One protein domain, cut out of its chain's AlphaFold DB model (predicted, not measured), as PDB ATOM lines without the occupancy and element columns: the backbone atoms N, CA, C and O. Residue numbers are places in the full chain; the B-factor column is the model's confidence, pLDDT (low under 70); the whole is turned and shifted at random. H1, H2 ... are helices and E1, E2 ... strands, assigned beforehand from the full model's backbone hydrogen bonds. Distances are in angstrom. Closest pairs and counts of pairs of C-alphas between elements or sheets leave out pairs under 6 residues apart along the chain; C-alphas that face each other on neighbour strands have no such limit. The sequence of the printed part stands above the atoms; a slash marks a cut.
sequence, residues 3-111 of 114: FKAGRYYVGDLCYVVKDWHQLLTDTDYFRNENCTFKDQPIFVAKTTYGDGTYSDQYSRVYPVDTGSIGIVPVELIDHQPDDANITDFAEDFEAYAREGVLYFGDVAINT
ATOM      1  N   PHE A   3      53.639  45.362  11.099       97.94
ATOM      2  CA  PHE A   3      53.141  44.267  10.273       97.94
ATOM      3  C   PHE A   3      54.005  44.121   9.020       97.94
ATOM      4  O   PHE A   3      54.650  45.072   8.572       97.94
ATOM      5  N   LYS A   4      54.042  42.910   8.464       98.12
ATOM      6  CA  LYS A   4      54.741  42.637   7.206       98.12
ATOM      7  C   LYS A   4      53.873  43.001   6.008       98.12
ATOM      8  O   LYS A   4      52.652  42.982   6.109       98.12
ATOM      9  N   ALA A   5      54.506  43.289   4.874       98.19
ATOM     10  CA  ALA A   5      53.807  43.339   3.592       98.19
ATOM     11  C   ALA A   5      53.005  42.044   3.372       98.19
ATOM     12  O   ALA A   5      53.495  40.946   3.658       98.19
ATOM     13  N   GLY A   6      51.781  42.151   2.860       97.94
ATOM     14  CA  GLY A   6      50.898  40.998   2.715       97.94
ATOM     15  C   GLY A   6      49.426  41.359   2.585       97.94
ATOM     16  O   GLY A   6      49.058  42.524   2.438       97.94
ATOM     17  N   ARG A   7      48.580  40.326   2.630       97.94
ATOM     18  CA  ARG A   7      47.126  40.453   2.501       97.94
ATOM     19  C   ARG A   7      46.479  40.341   3.868       97.94
ATOM     20  O   ARG A   7      46.663  39.341   4.561       97.94
ATOM     21  N   TYR A   8      45.685  41.337   4.224       98.44
ATOM     22  CA  TYR A   8      45.047  41.410   5.531       98.44
ATOM     23  C   TYR A   8      43.566  41.734   5.386       98.44
ATOM     24  O   TYR A   8      43.173  42.514   4.519       98.44
ATOM     25  N   TYR A   9      42.746  41.158   6.255       98.31
ATOM     26  CA  TYR A   9      41.395  41.648   6.491       98.31
ATOM     27  C   TYR A   9      41.455  42.837   7.449       98.31
ATOM     28  O   TYR A   9      42.135  42.751   8.473       98.31
ATOM     29  N   VAL A  10      40.734  43.914   7.131       98.38
ATOM     30  CA  VAL A  10      40.535  45.075   8.013       98.38
ATOM     31  C   VAL A  10      39.040  45.240   8.280       98.38
ATOM     32  O   VAL A  10      38.263  45.429   7.348       98.38
ATOM     33  N   GLY A  11      38.615  45.193   9.538       98.06
ATOM     34  CA  GLY A  11      37.200  45.291   9.901       98.06
ATOM     35  C   GLY A  11      36.897  44.682  11.261       98.06
ATOM     36  O   GLY A  11      37.809  44.395  12.039       98.06
ATOM     37  N   ASP A  12      35.617  44.486  11.555       97.38
ATOM     38  CA  ASP A  12      35.201  43.776  12.761       97.38
ATOM     39  C   ASP A  12      35.537  42.282  12.640       97.38
ATOM     40  O   ASP A  12      35.046  41.566  11.760       97.38
ATOM     41  N   LEU A  13      36.413  41.799  13.524       97.06
ATOM     42  CA  LEU A  13      36.928  40.436  13.445       97.06
ATOM     43  C   LEU A  13      35.843  39.374  13.685       97.06
ATOM     44  O   LEU A  13      36.044  38.219  13.297       97.06
ATOM     45  N   CYS A  14      34.685  39.731  14.258       95.25
ATOM     46  CA  CYS A  14      33.588  38.781  14.460       95.25
ATOM     47  C   CYS A  14      32.996  38.257  13.146       95.25
ATOM     48  O   CYS A  14      32.401  37.180  13.132       95.25
ATOM     49  N   TYR A  15      33.173  38.982  12.037       96.00
ATOM     50  CA  TYR A  15      32.690  38.558  10.722       96.00
ATOM     51  C   TYR A  15      33.601  37.555  10.025       96.00
ATOM     52  O   TYR A  15      33.211  36.995   9.009       96.00
ATOM     53  N   VAL A  16      34.820  37.343  10.520       96.81
ATOM     54  CA  VAL A  16      35.820  36.517   9.826       96.81
ATOM     55  C   VAL A  16      36.415  35.428  10.714       96.81
ATOM     56  O   VAL A  16      36.876  34.409  10.198       96.81
ATOM     57  N   VAL A  17      36.345  35.586  12.041       95.19
ATOM     58  CA  VAL A  17      36.773  34.587  13.028       95.19
ATOM     59  C   VAL A  17      35.559  33.870  13.613       95.19
ATOM     60  O   VAL A  17      34.747  34.454  14.325       95.19
ATOM     61  N   LYS A  18      35.449  32.568  13.344       92.62
ATOM     62  CA  LYS A  18      34.353  31.716  13.817       92.62
ATOM     63  C   LYS A  18      34.461  31.419  15.309       92.62
ATOM     64  O   LYS A  18      33.444  31.379  15.999       92.62
ATOM     65  N   ASP A  19      35.676  31.198  15.810       89.62
ATOM     66  CA  ASP A  19      35.915  30.952  17.236       89.62
ATOM     67  C   ASP A  19      36.112  32.264  18.007       89.62
ATOM     68  O   ASP A  19      37.187  32.589  18.516       89.62
ATOM     69  N   TRP A  20      35.044  33.060  18.043       91.69
ATOM     70  CA  TRP A  20      35.045  34.382  18.663       91.69
ATOM     71  C   TRP A  20      35.416  34.340  20.151       91.69
ATOM     72  O   TRP A  20      36.142  35.200  20.644       91.69
ATOM     73  N   HIS A  21      34.953  33.321  20.880       91.50
ATOM     74  CA  HIS A  21      35.242  33.200  22.308       91.50
ATOM     75  C   HIS A  21      36.721  32.905  22.574       91.50
ATOM     76  O   HIS A  21      37.303  33.485  23.498       91.50
ATOM     77  N   GLN A  22      37.340  32.051  21.755       90.81
ATOM     78  CA  GLN A  22      38.773  31.800  21.842       90.81
ATOM     79  C   GLN A  22      39.568  33.066  21.521       90.81
ATOM     80  O   GLN A  22      40.452  33.422  22.292       90.81
ATOM     81  N   LEU A  23      39.206  33.796  20.459       93.25
ATOM     82  CA  LEU A  23      39.850  35.067  20.116       93.25
ATOM     83  C   LEU A  23      39.792  36.065  21.281       93.25
ATOM     84  O   LEU A  23      40.813  36.640  21.652       93.25
ATOM     85  N   LEU A  24      38.621  36.251  21.896       93.81
ATOM     86  CA  LEU A  24      38.478  37.123  23.066       93.81
ATOM     87  C   LEU A  24      39.340  36.657  24.244       93.81
ATOM     88  O   LEU A  24      39.934  37.480  24.931       93.81
ATOM     89  N   THR A  25      39.430  35.349  24.476       93.12
ATOM     90  CA  THR A  25      40.247  34.796  25.566       93.12
ATOM     91  C   THR A  25      41.740  35.009  25.310       93.12
ATOM     92  O   THR A  25      42.443  35.498  26.195       93.12
ATOM     93  N   ASP A  26      42.213  34.720  24.097       90.62
ATOM     94  CA  ASP A  26      43.622  34.862  23.699       90.62
ATOM     95  C   ASP A  26      44.092  36.322  23.718       90.62
ATOM     96  O   ASP A  26      45.268  36.606  23.946       90.62
ATOM     97  N   THR A  27      43.168  37.258  23.505       91.75
ATOM     98  CA  THR A  27      43.445  38.700  23.448       91.75
ATOM     99  C   THR A  27      43.162  39.450  24.752       91.75
ATOM    100  O   THR A  27      43.253  40.680  24.770       91.75
ATOM    101  N   ASP A  28      42.810  38.753  25.842       93.50
ATOM    102  CA  ASP A  28      42.316  39.363  27.093       93.50
ATOM    103  C   ASP A  28      41.219  40.410  26.815       93.50
ATOM    104  O   ASP A  28      41.282  41.554  27.263       93.50
ATOM    105  N   TYR A  29      40.228  40.033  26.000       92.44
ATOM    106  CA  TYR A  29      39.100  40.873  25.583       92.44
ATOM    107  C   TYR A  29      39.540  42.207  24.960       92.44
ATOM    108  O   TYR A  29      38.959  43.261  25.244       92.44
ATOM    109  N   PHE A  30      40.596  42.166  24.139       93.06
ATOM    110  CA  PHE A  30      41.208  43.337  23.499       93.06
ATOM    111  C   PHE A  30      41.551  44.455  24.497       93.06
ATOM    112  O   PHE A  30      41.381  45.647  24.226       93.06
ATOM    113  N   ARG A  31      42.009  44.088  25.704       91.12
ATOM    114  CA  ARG A  31      42.426  45.059  26.730       91.12
ATOM    115  C   ARG A  31      43.617  45.904  26.284       91.12
ATOM    116  O   ARG A  31      43.745  47.049  26.713       91.12
ATOM    117  N   ASN A  32      44.470  45.328  25.445       93.38
ATOM    118  CA  ASN A  32      45.518  46.022  24.711       93.38
ATOM    119  C   ASN A  32      45.206  45.933  23.222       93.38
ATOM    120  O   ASN A  32      44.661  44.929  22.779       93.38
ATOM    121  N   GLU A  33      45.601  46.946  22.455       95.62
ATOM    122  CA  GLU A  33      45.320  46.961  21.016       95.62
ATOM    123  C   GLU A  33      46.199  45.976  20.241       95.62
ATOM    124  O   GLU A  33      45.766  45.351  19.279       95.62
ATOM    125  N   ASN A  34      47.451  45.826  20.681       96.50
ATOM    126  CA  ASN A  34      48.396  44.880  20.106       96.50
ATOM    127  C   ASN A  34      48.132  43.503  20.725       96.50
ATOM    128  O   ASN A  34      48.352  43.321  21.927       96.50
ATOM    129  N   CYS A  35      47.695  42.540  19.919       95.69
ATOM    130  CA  CYS A  35      47.404  41.186  20.375       95.69
ATOM    131  C   CYS A  35      48.118  40.139  19.515       95.69
ATOM    132  O   CYS A  35      48.722  40.433  18.480       95.69
ATOM    133  N   THR A  36      48.009  38.889  19.951       93.69
ATOM    134  CA  THR A  36      48.429  37.720  19.184       93.69
ATOM    135  C   THR A  36      47.237  36.781  19.069       93.69
ATOM    136  O   THR A  36      46.546  36.547  20.055       93.69
ATOM    137  N   PHE A  37      47.006  36.228  17.882       92.56
ATOM    138  CA  PHE A  37      45.999  35.195  17.648       92.56
ATOM    139  C   PHE A  37      46.602  34.099  16.776       92.56
ATOM    140  O   PHE A  37      47.213  34.404  15.754       92.56
ATOM    141  N   LYS A  38      46.472  32.828  17.188       91.19
ATOM    142  CA  LYS A  38      47.113  31.678  16.512       91.19
ATOM    143  C   LYS A  38      48.613  31.924  16.225       91.19
ATOM    144  O   LYS A  38      49.088  31.696  15.117       91.19
ATOM    145  N   ASP A  39      49.332  32.455  17.220       91.25
ATOM    146  CA  ASP A  39      50.761  32.821  17.164       91.25
ATOM    147  C   ASP A  39      51.154  33.897  16.129       91.25
ATOM    148  O   ASP A  39      52.340  34.129  15.893       91.25
ATOM    149  N   GLN A  40      50.183  34.600  15.539       93.12
ATOM    150  CA  GLN A  40      50.422  35.707  14.612       93.12
ATOM    151  C   GLN A  40      50.014  37.051  15.223       93.12
ATOM    152  O   GLN A  40      49.051  37.115  15.995       93.12
ATOM    153  N   PRO A  41      50.714  38.141  14.866       95.25
ATOM    154  CA  PRO A  41      50.349  39.477  15.304       95.25
ATOM    155  C   PRO A  41      48.999  39.898  14.717       95.25
ATOM    156  O   PRO A  41      48.773  39.779  13.511       95.25
ATOM    157  N   ILE A  42      48.134  40.447  15.565       97.12
ATOM    158  CA  ILE A  42      46.914  41.151  15.161       97.12
ATOM    159  C   ILE A  42      46.820  42.471  15.926       97.12
ATOM    160  O   ILE A  42      47.405  42.631  16.998       97.12
ATOM    161  N   PHE A  43      46.069  43.420  15.385       98.19
ATOM    162  CA  PHE A  43      45.780  44.675  16.071       98.19
ATOM    163  C   PHE A  43      44.273  44.886  16.091       98.19
ATOM    164  O   PHE A  43      43.633  44.733  15.054       98.19
ATOM    165  N   VAL A  44      43.708  45.217  17.249       97.69
ATOM    166  CA  VAL A  44      42.271  45.451  17.431       97.69
ATOM    167  C   VAL A  44      42.081  46.664  18.319       97.69
ATOM    168  O   VAL A  44      42.546  46.684  19.451       97.69
ATOM    169  N   ALA A  45      41.370  47.672  17.833       97.00
ATOM    170  CA  ALA A  45      41.096  48.878  18.596       97.00
ATOM    171  C   ALA A  45      39.594  49.128  18.695       97.00
ATOM    172  O   ALA A  45      38.816  48.806  17.795       97.00
ATOM    173  N   LYS A  46      39.188  49.723  19.816       95.94
ATOM    174  CA  LYS A  46      37.805  50.149  20.012       95.94
ATOM    175  C   LYS A  46      37.515  51.353  19.127       95.94
ATOM    176  O   LYS A  46      38.329  52.267  19.016       95.94
ATOM    177  N   THR A  47      36.336  51.353  18.535       96.56
ATOM    178  CA  THR A  47      35.770  52.536  17.885       96.56
ATOM    179  C   THR A  47      35.362  53.562  18.948       96.56
ATOM    180  O   THR A  47      35.092  53.195  20.098       96.56
ATOM    181  N   THR A  48      35.298  54.848  18.598       94.62
ATOM    182  CA  THR A  48      34.928  55.897  19.567       94.62
ATOM    183  C   THR A  48      33.526  55.706  20.143       94.62
ATOM    184  O   THR A  48      33.305  55.991  21.321       94.62
ATOM    185  N   TYR A  49      32.579  55.234  19.332       92.94
ATOM    186  CA  TYR A  49      31.161  55.221  19.690       92.94
ATOM    187  C   TYR A  49      30.527  53.832  19.749       92.94
ATOM    188  O   TYR A  49      29.334  53.721  20.028       92.94
ATOM    189  N   GLY A  50      31.327  52.782  19.568       94.38
ATOM    190  CA  GLY A  50      30.849  51.409  19.531       94.38
ATOM    191  C   GLY A  50      30.333  51.025  18.146       94.38
ATOM    192  O   GLY A  50      30.908  51.391  17.119       94.38
ATOM    193  N   ASP A  51      29.268  50.238  18.132       96.25
ATOM    194  CA  ASP A  51      28.704  49.661  16.913       96.25
ATOM    195  C   ASP A  51      28.278  50.732  15.905       96.25
ATOM    196  O   ASP A  51      27.909  51.855  16.264       96.25
ATOM    197  N   GLY A  52      28.315  50.376  14.625       95.25
ATOM    198  CA  GLY A  52      27.952  51.291  13.556       95.25
ATOM    199  C   GLY A  52      28.613  50.957  12.233       95.25
ATOM    200  O   GLY A  52      28.930  49.812  11.921       95.25
ATOM    201  N   THR A  53      28.783  51.980  11.406       95.50
ATOM    202  CA  THR A  53      29.398  51.841  10.091       95.50
ATOM    203  C   THR A  53      30.345  53.002   9.867       95.50
ATOM    204  O   THR A  53      29.936  54.160   9.887       95.50
ATOM    205  N   TYR A  54      31.611  52.673   9.646       96.19
ATOM    206  CA  TYR A  54      32.682  53.644   9.465       96.19
ATOM    207  C   TYR A  54      33.215  53.572   8.037       96.19
ATOM    208  O   TYR A  54      32.982  52.600   7.316       96.19
ATOM    209  N   SER A  55      33.921  54.607   7.595       96.69
ATOM    210  CA  SER A  55      34.521  54.628   6.261       96.69
ATOM    211  C   SER A  55      35.931  55.182   6.300       96.69
ATOM    212  O   SER A  55      36.279  55.974   7.179       96.69
ATOM    213  N   ASP A  56      36.738  54.747   5.342       97.00
ATOM    214  CA  ASP A  56      38.080  55.275   5.137       97.00
ATOM    215  C   ASP A  56      38.112  56.342   4.033       97.00
ATOM    216  O   ASP A  56      37.103  56.680   3.404       97.00
ATOM    217  N   GLN A  57      39.302  56.871   3.758       96.75
ATOM    218  CA  GLN A  57      39.514  57.855   2.698       96.75
ATOM    219  C   GLN A  57      39.320  57.308   1.273       96.75
ATOM    220  O   GLN A  57      39.273  58.087   0.322       96.75
ATOM    221  N   TYR A  58      39.224  55.988   1.110       96.25
ATOM    222  CA  TYR A  58      38.992  55.314  -0.167       96.25
ATOM    223  C   TYR A  58      37.516  54.937  -0.362       96.25
ATOM    224  O   TYR A  58      37.180  54.259  -1.330       96.25
ATOM    225  N   SER A  59      36.625  55.416   0.518       95.38
ATOM    226  CA  SER A  59      35.188  55.102   0.519       95.38
ATOM    227  C   SER A  59      34.876  53.616   0.731       95.38
ATOM    228  O   SER A  59      33.788  53.158   0.378       95.38
ATOM    229  N   ARG A  60      35.810  52.854   1.316       96.19
ATOM    230  CA  ARG A  60      35.532  51.506   1.819       96.19
ATOM    231  C   ARG A  60      34.736  51.609   3.109       96.19
ATOM    232  O   ARG A  60      34.924  52.543   3.888       96.19
ATOM    233  N   VAL A  61      33.840  50.652   3.317       96.00
ATOM    234  CA  VAL A  61      32.858  50.672   4.402       96.00
ATOM    235  C   VAL A  61      33.153  49.550   5.387       96.00
ATOM    236  O   VAL A  61      33.358  48.413   4.977       96.00
ATOM    237  N   TYR A  62      33.154  49.871   6.677       96.88
ATOM    238  CA  TYR A  62      33.496  48.971   7.774       96.88
ATOM    239  C   TYR A  62      32.301  48.875   8.732       96.88
ATOM    240  O   TYR A  62      32.164  49.740   9.607       96.88
ATOM    241  N   PRO A  63      31.400  47.891   8.550       96.25
ATOM    242  CA  PRO A  63      30.377  47.587   9.545       96.25
ATOM    243  C   PRO A  63      31.029  47.059  10.832       96.25
ATOM    244  O   PRO A  63      32.084  46.422  10.779       96.25
ATOM    245  N   VAL A  64      30.423  47.364  11.981       96.81
ATOM    246  CA  VAL A  64      30.923  47.019  13.320       96.81
ATOM    247  C   VAL A  64      29.758  46.616  14.222       96.81
ATOM    248  O   VAL A  64      28.858  47.428  14.435       96.81
ATOM    249  N   ASP A  65      29.840  45.414  14.801       96.12
ATOM    250  CA  ASP A  65      28.862  44.819  15.734       96.12
ATOM    251  C   ASP A  65      29.469  44.507  17.120       96.12
ATOM    252  O   ASP A  65      28.789  44.012  18.023       96.12
ATOM    253  N   THR A  66      30.773  44.742  17.293       95.38
ATOM    254  CA  THR A  66      31.502  44.487  18.550       95.38
ATOM    255  C   THR A  66      32.111  45.744  19.168       95.38
ATOM    256  O   THR A  66      32.882  45.675  20.131       95.38
ATOM    257  N   GLY A  67      31.815  46.906  18.595       95.81
ATOM    258  CA  GLY A  67      32.436  48.179  18.926       95.81
ATOM    259  C   GLY A  67      33.936  48.243  18.635       95.81
ATOM    260  O   GLY A  67      34.607  49.135  19.161       95.81
ATOM    261  N   SER A  68      34.480  47.338  17.818       96.88
ATOM    262  CA  SER A  68      35.910  47.267  17.511       96.88
ATOM    263  C   SER A  68      36.192  47.059  16.025       96.88
ATOM    264  O   SER A  68      35.397  46.475  15.296       96.88
ATOM    265  N   ILE A  69      37.344  47.552  15.577       98.00
ATOM    266  CA  ILE A  69      37.889  47.295  14.243       98.00
ATOM    267  C   ILE A  69      39.313  46.791  14.433       98.00
ATOM    268  O   ILE A  69      40.099  47.364  15.195       98.00
ATOM    269  N   GLY A  70      39.651  45.724  13.724       97.75
ATOM    270  CA  GLY A  70      40.971  45.131  13.756       97.75
ATOM    271  C   GLY A  70      41.534  44.815  12.383       97.75
ATOM    272  O   GLY A  70      40.883  44.982  11.352       97.75
ATOM    273  N   ILE A  71      42.774  44.343  12.405       98.38
ATOM    274  CA  ILE A  71      43.503  43.815  11.261       98.38
ATOM    275  C   ILE A  71      44.036  42.424  11.590       98.38
ATOM    276  O   ILE A  71      44.636  42.203  12.647       98.38
ATOM    277  N   VAL A  72      43.817  41.484  10.674       97.56
ATOM    278  CA  VAL A  72      44.233  40.083  10.809       97.56
ATOM    279  C   VAL A  72      44.728  39.554   9.456       97.56
ATOM    280  O   VAL A  72      44.148  39.905   8.423       97.56
ATOM    281  N   PRO A  73      45.797  38.737   9.416       97.25
ATOM    282  CA  PRO A  73      46.218  38.089   8.179       97.25
ATOM    283  C   PRO A  73      45.101  37.229   7.572       97.25
ATOM    284  O   PRO A  73      44.375  36.542   8.298       97.25
ATOM    285  N   VAL A  74      44.961  37.239   6.242       97.12
ATOM    286  CA  VAL A  74      43.901  36.482   5.542       97.12
ATOM    287  C   VAL A  74      44.017  34.976   5.781       97.12
ATOM    288  O   VAL A  74      43.016  34.276   5.798       97.12
ATOM    289  N   GLU A  75      45.208  34.448   6.024       95.81
ATOM    290  CA  GLU A  75      45.421  33.036   6.346       95.81
ATOM    291  C   GLU A  75      44.839  32.600   7.702       95.81
ATOM    292  O   GLU A  75      44.734  31.400   7.955       95.81
ATOM    293  N   LEU A  76      44.468  33.542   8.578       94.75
ATOM    294  CA  LEU A  76      43.901  33.232   9.895       94.75
ATOM    295  C   LEU A  76      42.376  33.302   9.954       94.75
ATOM    296  O   LEU A  76      41.807  32.844  10.955       94.75
ATOM    297  N   ILE A  77      41.733  33.862   8.927       95.38
ATOM    298  CA  ILE A  77      40.276  33.969   8.872       95.38
ATOM    299  C   ILE A  77      39.648  32.622   8.517       95.38
ATOM    300  O   ILE A  77      40.188  31.850   7.728       95.38
ATOM    301  N   ASP A  78      38.480  32.340   9.084       95.75
ATOM    302  CA  ASP A  78      37.765  31.083   8.848       95.75
ATOM    303  C   ASP A  78      36.864  31.157   7.604       95.75
ATOM    304  O   ASP A  78      36.511  30.133   7.019       95.75
ATOM    305  N   HIS A  79      36.477  32.369   7.204       94.12
ATOM    306  CA  HIS A  79      35.731  32.655   5.984       94.12
ATOM    307  C   HIS A  79      35.906  34.123   5.584       94.12
ATOM    308  O   HIS A  79      36.297  34.958   6.398       94.12
ATOM    309  N   GLN A  80      35.608  34.425   4.323       92.19
ATOM    310  CA  GLN A  80      35.665  35.773   3.774       92.19
ATOM    311  C   GLN A  80      34.262  36.176   3.295       92.19
ATOM    312  O   GLN A  80      33.790  35.598   2.314       92.19
ATOM    313  N   PRO A  81      33.591  37.128   3.968       89.19
ATOM    314  CA  PRO A  81      32.379  37.766   3.452       89.19
ATOM    315  C   PRO A  81      32.604  38.425   2.081       89.19
ATOM    316  O   PRO A  81      33.715  38.863   1.777       89.19
ATOM    317  N   ASP A  82      31.554  38.530   1.261       88.06
ATOM    318  CA  ASP A  82      31.640  39.124  -0.088       88.06
ATOM    319  C   ASP A  82      32.061  40.607  -0.059       88.06
ATOM    320  O   ASP A  82      32.722  41.093  -0.975       88.06
ATOM    321  N   ASP A  83      31.703  41.315   1.009       87.88
ATOM    322  CA  ASP A  83      31.994  42.724   1.282       87.88
ATOM    323  C   ASP A  83      33.195  42.925   2.225       87.88
ATOM    324  O   ASP A  83      33.435  44.026   2.720       87.88
ATOM    325  N   ALA A  84      33.985  41.874   2.466       91.19
ATOM    326  CA  ALA A  84      35.164  41.950   3.316       91.19
ATOM    327  C   ALA A  84      36.224  42.903   2.743       91.19
ATOM    328  O   ALA A  84      36.689  42.740   1.612       91.19
ATOM    329  N   ASN A  85      36.703  43.840   3.566       96.81
ATOM    330  CA  ASN A  85      37.806  44.724   3.190       96.81
ATOM    331  C   ASN A  85      39.152  43.998   3.292       96.81
ATOM    332  O   ASN A  85      39.914  44.175   4.247       96.81
ATOM    333  N   ILE A  86      39.456  43.191   2.276       97.44
ATOM    334  CA  ILE A  86      40.794  42.640   2.082       97.44
ATOM    335  C   ILE A  86      41.688  43.716   1.475       97.44
ATOM    336  O   ILE A  86      41.411  44.233   0.395       97.44
ATOM    337  N   THR A  87      42.759  44.054   2.184       96.75
ATOM    338  CA  THR A  87      43.736  45.059   1.766       96.75
ATOM    339  C   THR A  87      45.082  44.392   1.520       96.75
ATOM    340  O   THR A  87      45.584  43.654   2.371       96.75
ATOM    341  N   ASP A  88      45.658  44.657   0.350       97.25
ATOM    342  CA  ASP A  88      47.000  44.218  -0.017       97.25
ATOM    343  C   ASP A  88      47.996  45.341   0.308       97.25
ATOM    344  O   ASP A  88      48.024  46.377  -0.356       97.25
ATOM    345  N   PHE A  89      48.818  45.139   1.335       97.62
ATOM    346  CA  PHE A  89      49.881  46.065   1.716       97.62
ATOM    347  C   PHE A  89      51.174  45.676   1.000       97.62
ATOM    348  O   PHE A  89      51.734  44.607   1.247       97.62
ATOM    349  N   ALA A  90      51.644  46.538   0.095       97.31
ATOM    350  CA  ALA A  90      52.832  46.275  -0.724       97.31
ATOM    351  C   ALA A  90      54.155  46.351   0.061       97.31
ATOM    352  O   ALA A  90      55.162  45.796  -0.378       97.31
ATOM    353  N   GLU A  91      54.153  47.024   1.210       97.81
ATOM    354  CA  GLU A  91      55.317  47.248   2.066       97.81
ATOM    355  C   GLU A  91      54.969  46.935   3.529       97.81
ATOM    356  O   GLU A  91      53.796  46.890   3.903       97.81
ATOM    357  N   ASP A  92      55.999  46.698   4.350       98.38
ATOM    358  CA  ASP A  92      55.842  46.606   5.804       98.38
ATOM    359  C   ASP A  92      55.207  47.903   6.329       98.38
ATOM    360  O   ASP A  92      55.542  49.000   5.878       98.38
ATOM    361  N   PHE A  93      54.292  47.786   7.287       98.38
ATOM    362  CA  PHE A  93      53.472  48.911   7.725       98.38
ATOM    363  C   PHE A  93      53.209  48.896   9.227       98.38
ATOM    364  O   PHE A  93      53.385  47.889   9.913       98.38
ATOM    365  N   GLU A  94      52.749  50.032   9.746       98.06
ATOM    366  CA  GLU A  94      52.353  50.166  11.141       98.06
ATOM    367  C   GLU A  94      50.831  50.262  11.281       98.06
ATOM    368  O   GLU A  94      50.178  50.985  10.528       98.06
ATOM    369  N   ALA A  95      50.280  49.559  12.272       98.38
ATOM    370  CA  ALA A  95      48.911  49.748  12.741       98.38
ATOM    371  C   ALA A  95      48.888  50.406  14.126       98.38
ATOM    372  O   ALA A  95      49.635  49.989  15.018       98.38
ATOM    373  N   TYR A  96      48.063  51.432  14.316       98.19
ATOM    374  CA  TYR A  96      47.924  52.144  15.589       98.19
ATOM    375  C   TYR A  96      46.620  52.947  15.651       98.19
ATOM    376  O   TYR A  96      46.059  53.322  14.623       98.19
ATOM    377  N   ALA A  97      46.157  53.260  16.861       97.12
ATOM    378  CA  ALA A  97      45.043  54.174  17.090       97.12
ATOM    379  C   ALA A  97      45.549  55.520  17.623       97.12
ATOM    380  O   ALA A  97      46.444  55.584  18.470       97.12
ATOM    381  N   ARG A  98      44.970  56.624  17.147       96.50
ATOM    382  CA  ARG A  98      45.246  57.964  17.678       96.50
ATOM    383  C   ARG A  98      44.045  58.876  17.503       96.50
ATOM    384  O   ARG A  98      43.552  59.036  16.394       96.50
ATOM    385  N   GLU A  99      43.631  59.521  18.595       94.69
ATOM    386  CA  GLU A  99      42.590  60.562  18.585       94.69
ATOM    387  C   GLU A  99      41.306  60.105  17.857       94.69
ATOM    388  O   GLU A  99      40.724  60.857  17.086       94.69
ATOM    389  N   GLY A 100      40.875  58.855  18.088       94.56
ATOM    390  CA  GLY A 100      39.672  58.261  17.482       94.56
ATOM    391  C   GLY A 100      39.800  57.879  16.004       94.56
ATOM    392  O   GLY A 100      38.802  57.551  15.367       94.56
ATOM    393  N   VAL A 101      41.011  57.904  15.447       97.94
ATOM    394  CA  VAL A 101      41.313  57.416  14.097       97.94
ATOM    395  C   VAL A 101      42.171  56.159  14.200       97.94
ATOM    396  O   VAL A 101      43.147  56.128  14.954       97.94
ATOM    397  N   LEU A 102      41.803  55.126  13.445       98.12
ATOM    398  CA  LEU A 102      42.550  53.877  13.332       98.12
ATOM    399  C   LEU A 102      43.367  53.895  12.044       98.12
ATOM    400  O   LEU A 102      42.814  54.115  10.967       98.12
ATOM    401  N   TYR A 103      44.670  53.670  12.164       98.44
ATOM    402  CA  TYR A 103      45.609  53.662  11.051       98.44
ATOM    403  C   TYR A 103      46.105  52.240  10.811       98.44
ATOM    404  O   TYR A 103      46.507  51.562  11.756       98.44
ATOM    405  N   PHE A 104      46.114  51.821   9.549       98.00
ATOM    406  CA  PHE A 104      46.670  50.557   9.077       98.00
ATOM    407  C   PHE A 104      47.466  50.845   7.808       98.00
ATOM    408  O   PHE A 104      46.898  50.889   6.720       98.00
ATOM    409  N   GLY A 105      48.764  51.116   7.938       96.69
ATOM    410  CA  GLY A 105      49.578  51.555   6.806       96.69
ATOM    411  C   GLY A 105      49.024  52.833   6.181       96.69
ATOM    412  O   GLY A 105      48.982  53.875   6.834       96.69
ATOM    413  N   ASP A 106      48.603  52.756   4.922       95.44
ATOM    414  CA  ASP A 106      47.986  53.874   4.217       95.44
ATOM    415  C   ASP A 106      46.487  54.021   4.507       95.44
ATOM    416  O   ASP A 106      45.929  55.052   4.168       95.44
ATOM    417  N   VAL A 107      45.821  53.058   5.146       97.88
ATOM    418  CA  VAL A 107      44.383  53.098   5.461       97.88
ATOM    419  C   VAL A 107      44.126  53.878   6.748       97.88
ATOM    420  O   VAL A 107      44.731  53.578   7.777       97.88
ATOM    421  N   ALA A 108      43.196  54.836   6.722       98.06
ATOM    422  CA  ALA A 108      42.792  55.602   7.900       98.06
ATOM    423  C   ALA A 108      41.267  55.592   8.074       98.06
ATOM    424  O   ALA A 108      40.532  56.106   7.233       98.06
ATOM    425  N   ILE A 109      40.790  55.046   9.194       98.00
ATOM    426  CA  ILE A 109      39.364  54.947   9.530       98.00
ATOM    427  C   ILE A 109      39.071  55.908  10.679       98.00
ATOM    428  O   ILE A 109      39.494  55.687  11.815       98.00
ATOM    429  N   ASN A 110      38.359  56.996  10.387       96.94
ATOM    430  CA  ASN A 110      37.942  57.947  11.410       96.94
ATOM    431  C   ASN A 110      36.687  57.425  12.116       96.94
ATOM    432  O   ASN A 110      35.643  57.274  11.487       96.94
ATOM    433  N   THR A 111      36.786  57.170  13.420       96.25
ATOM    434  CA  THR A 111      35.667  56.698  14.249       96.25
ATOM    435  C   THR A 111      35.042  57.813  15.095       96.25
ATOM    436  O   THR A 111      34.042  57.578  15.760       96.25
TER     437      THR A 111
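AT A GLANCE: This is residues 3 to 111 of the 114 residues of an uncharacterized protein of Peptococcaceae bacterium CEB3 (UniProt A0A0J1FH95). A strongly twisted sheet of five strands and a smaller sheet of three, E8 E9 E10, form a sandwich, the small sheet packing on E3 and E6 of the large one. The hairpin E4 and E5 spans one end of this sandwich, with E5 near E1 and E4 near E10, while the short helix H1 only grazes the large sheet at its edge strand E2, with residues 22 to 26. The printed part has 109 residues, with named elements in the order E1 H1 E2 E3 E4 E5 E6 E7 E8 E9 E10. The sheets, E2 E3 E6 E1 E7, E8 E9 E10 and E4 E5, are antiparallel, and the class is mostly strand. The whole is compact, with a radius of gyration of the C-alphas of 12.5 A and spans of 32 by 31 by 27 A.

HOW THE PARTS SIT: The largest sheet runs E2, residues 34 to 37, E3, residues 40 to 46, E6, residues 68 to 73, E1, residues 6 to 11, and E7, residues 86 to 89. In the hairpin E2 and E3, N 35 and O 42 are 2.9 A apart. E3 and E6 have N 45 and O 69 at 2.9 A, E6 and E1 have N 70 and O 11 at 2.8 A, and E1 and E7 have N 87 and O 8 at 2.8 A, each within hydrogen-bond range. Pairing is staggered: E3 pairs with E2 over residues 40 to 43 and with E6 over residues 43 to 46. E8, residues 93 to 98, E9, residues 101 to 104, and E10, residues 107 to 110, form a meander, each strand the antiparallel neighbour of the one before, with N 103 and O 96 at 2.8 A and N 109 and O 102 at 2.8 A. In the sandwich, two sheets face to face, the facing parts are 9.7 A centre to centre; the closest C-alphas of E3 and E8 are those of Ala 45 and Ala 97, 6.8 A apart. E4, residues 52 to 55, and E5, residues 61 to 64, form a hairpin with N 62 and O 54 at 2.8 A. The closest C-alphas of E4 and E10 are those of Ser 55 and Ile 109, 5.9 A apart. H1, residues 20 to 26, only grazes the large sheet with residues 22 to 26; every O i to N i+4 pair in it is within hydrogen-bond range.

IN THESE COORDINATES: E1 begins at C-alpha 6 (50.898, 40.998, 2.715) and is 16.1 A long. E3 is 19.9 A, E6 16.7 A, E8 15.8 A and H1 10.0 A. E10 ends at C-alpha 110 (37.942, 57.947, 11.410).

THE WHOLE: The C-alphas farthest apart, of Thr 25 and Tyr 58, are 32.9 A apart. The printed part has no cut. The link E6 to E7, residues 74 to 85, is long. No printed residue is under 70 in pLDDT.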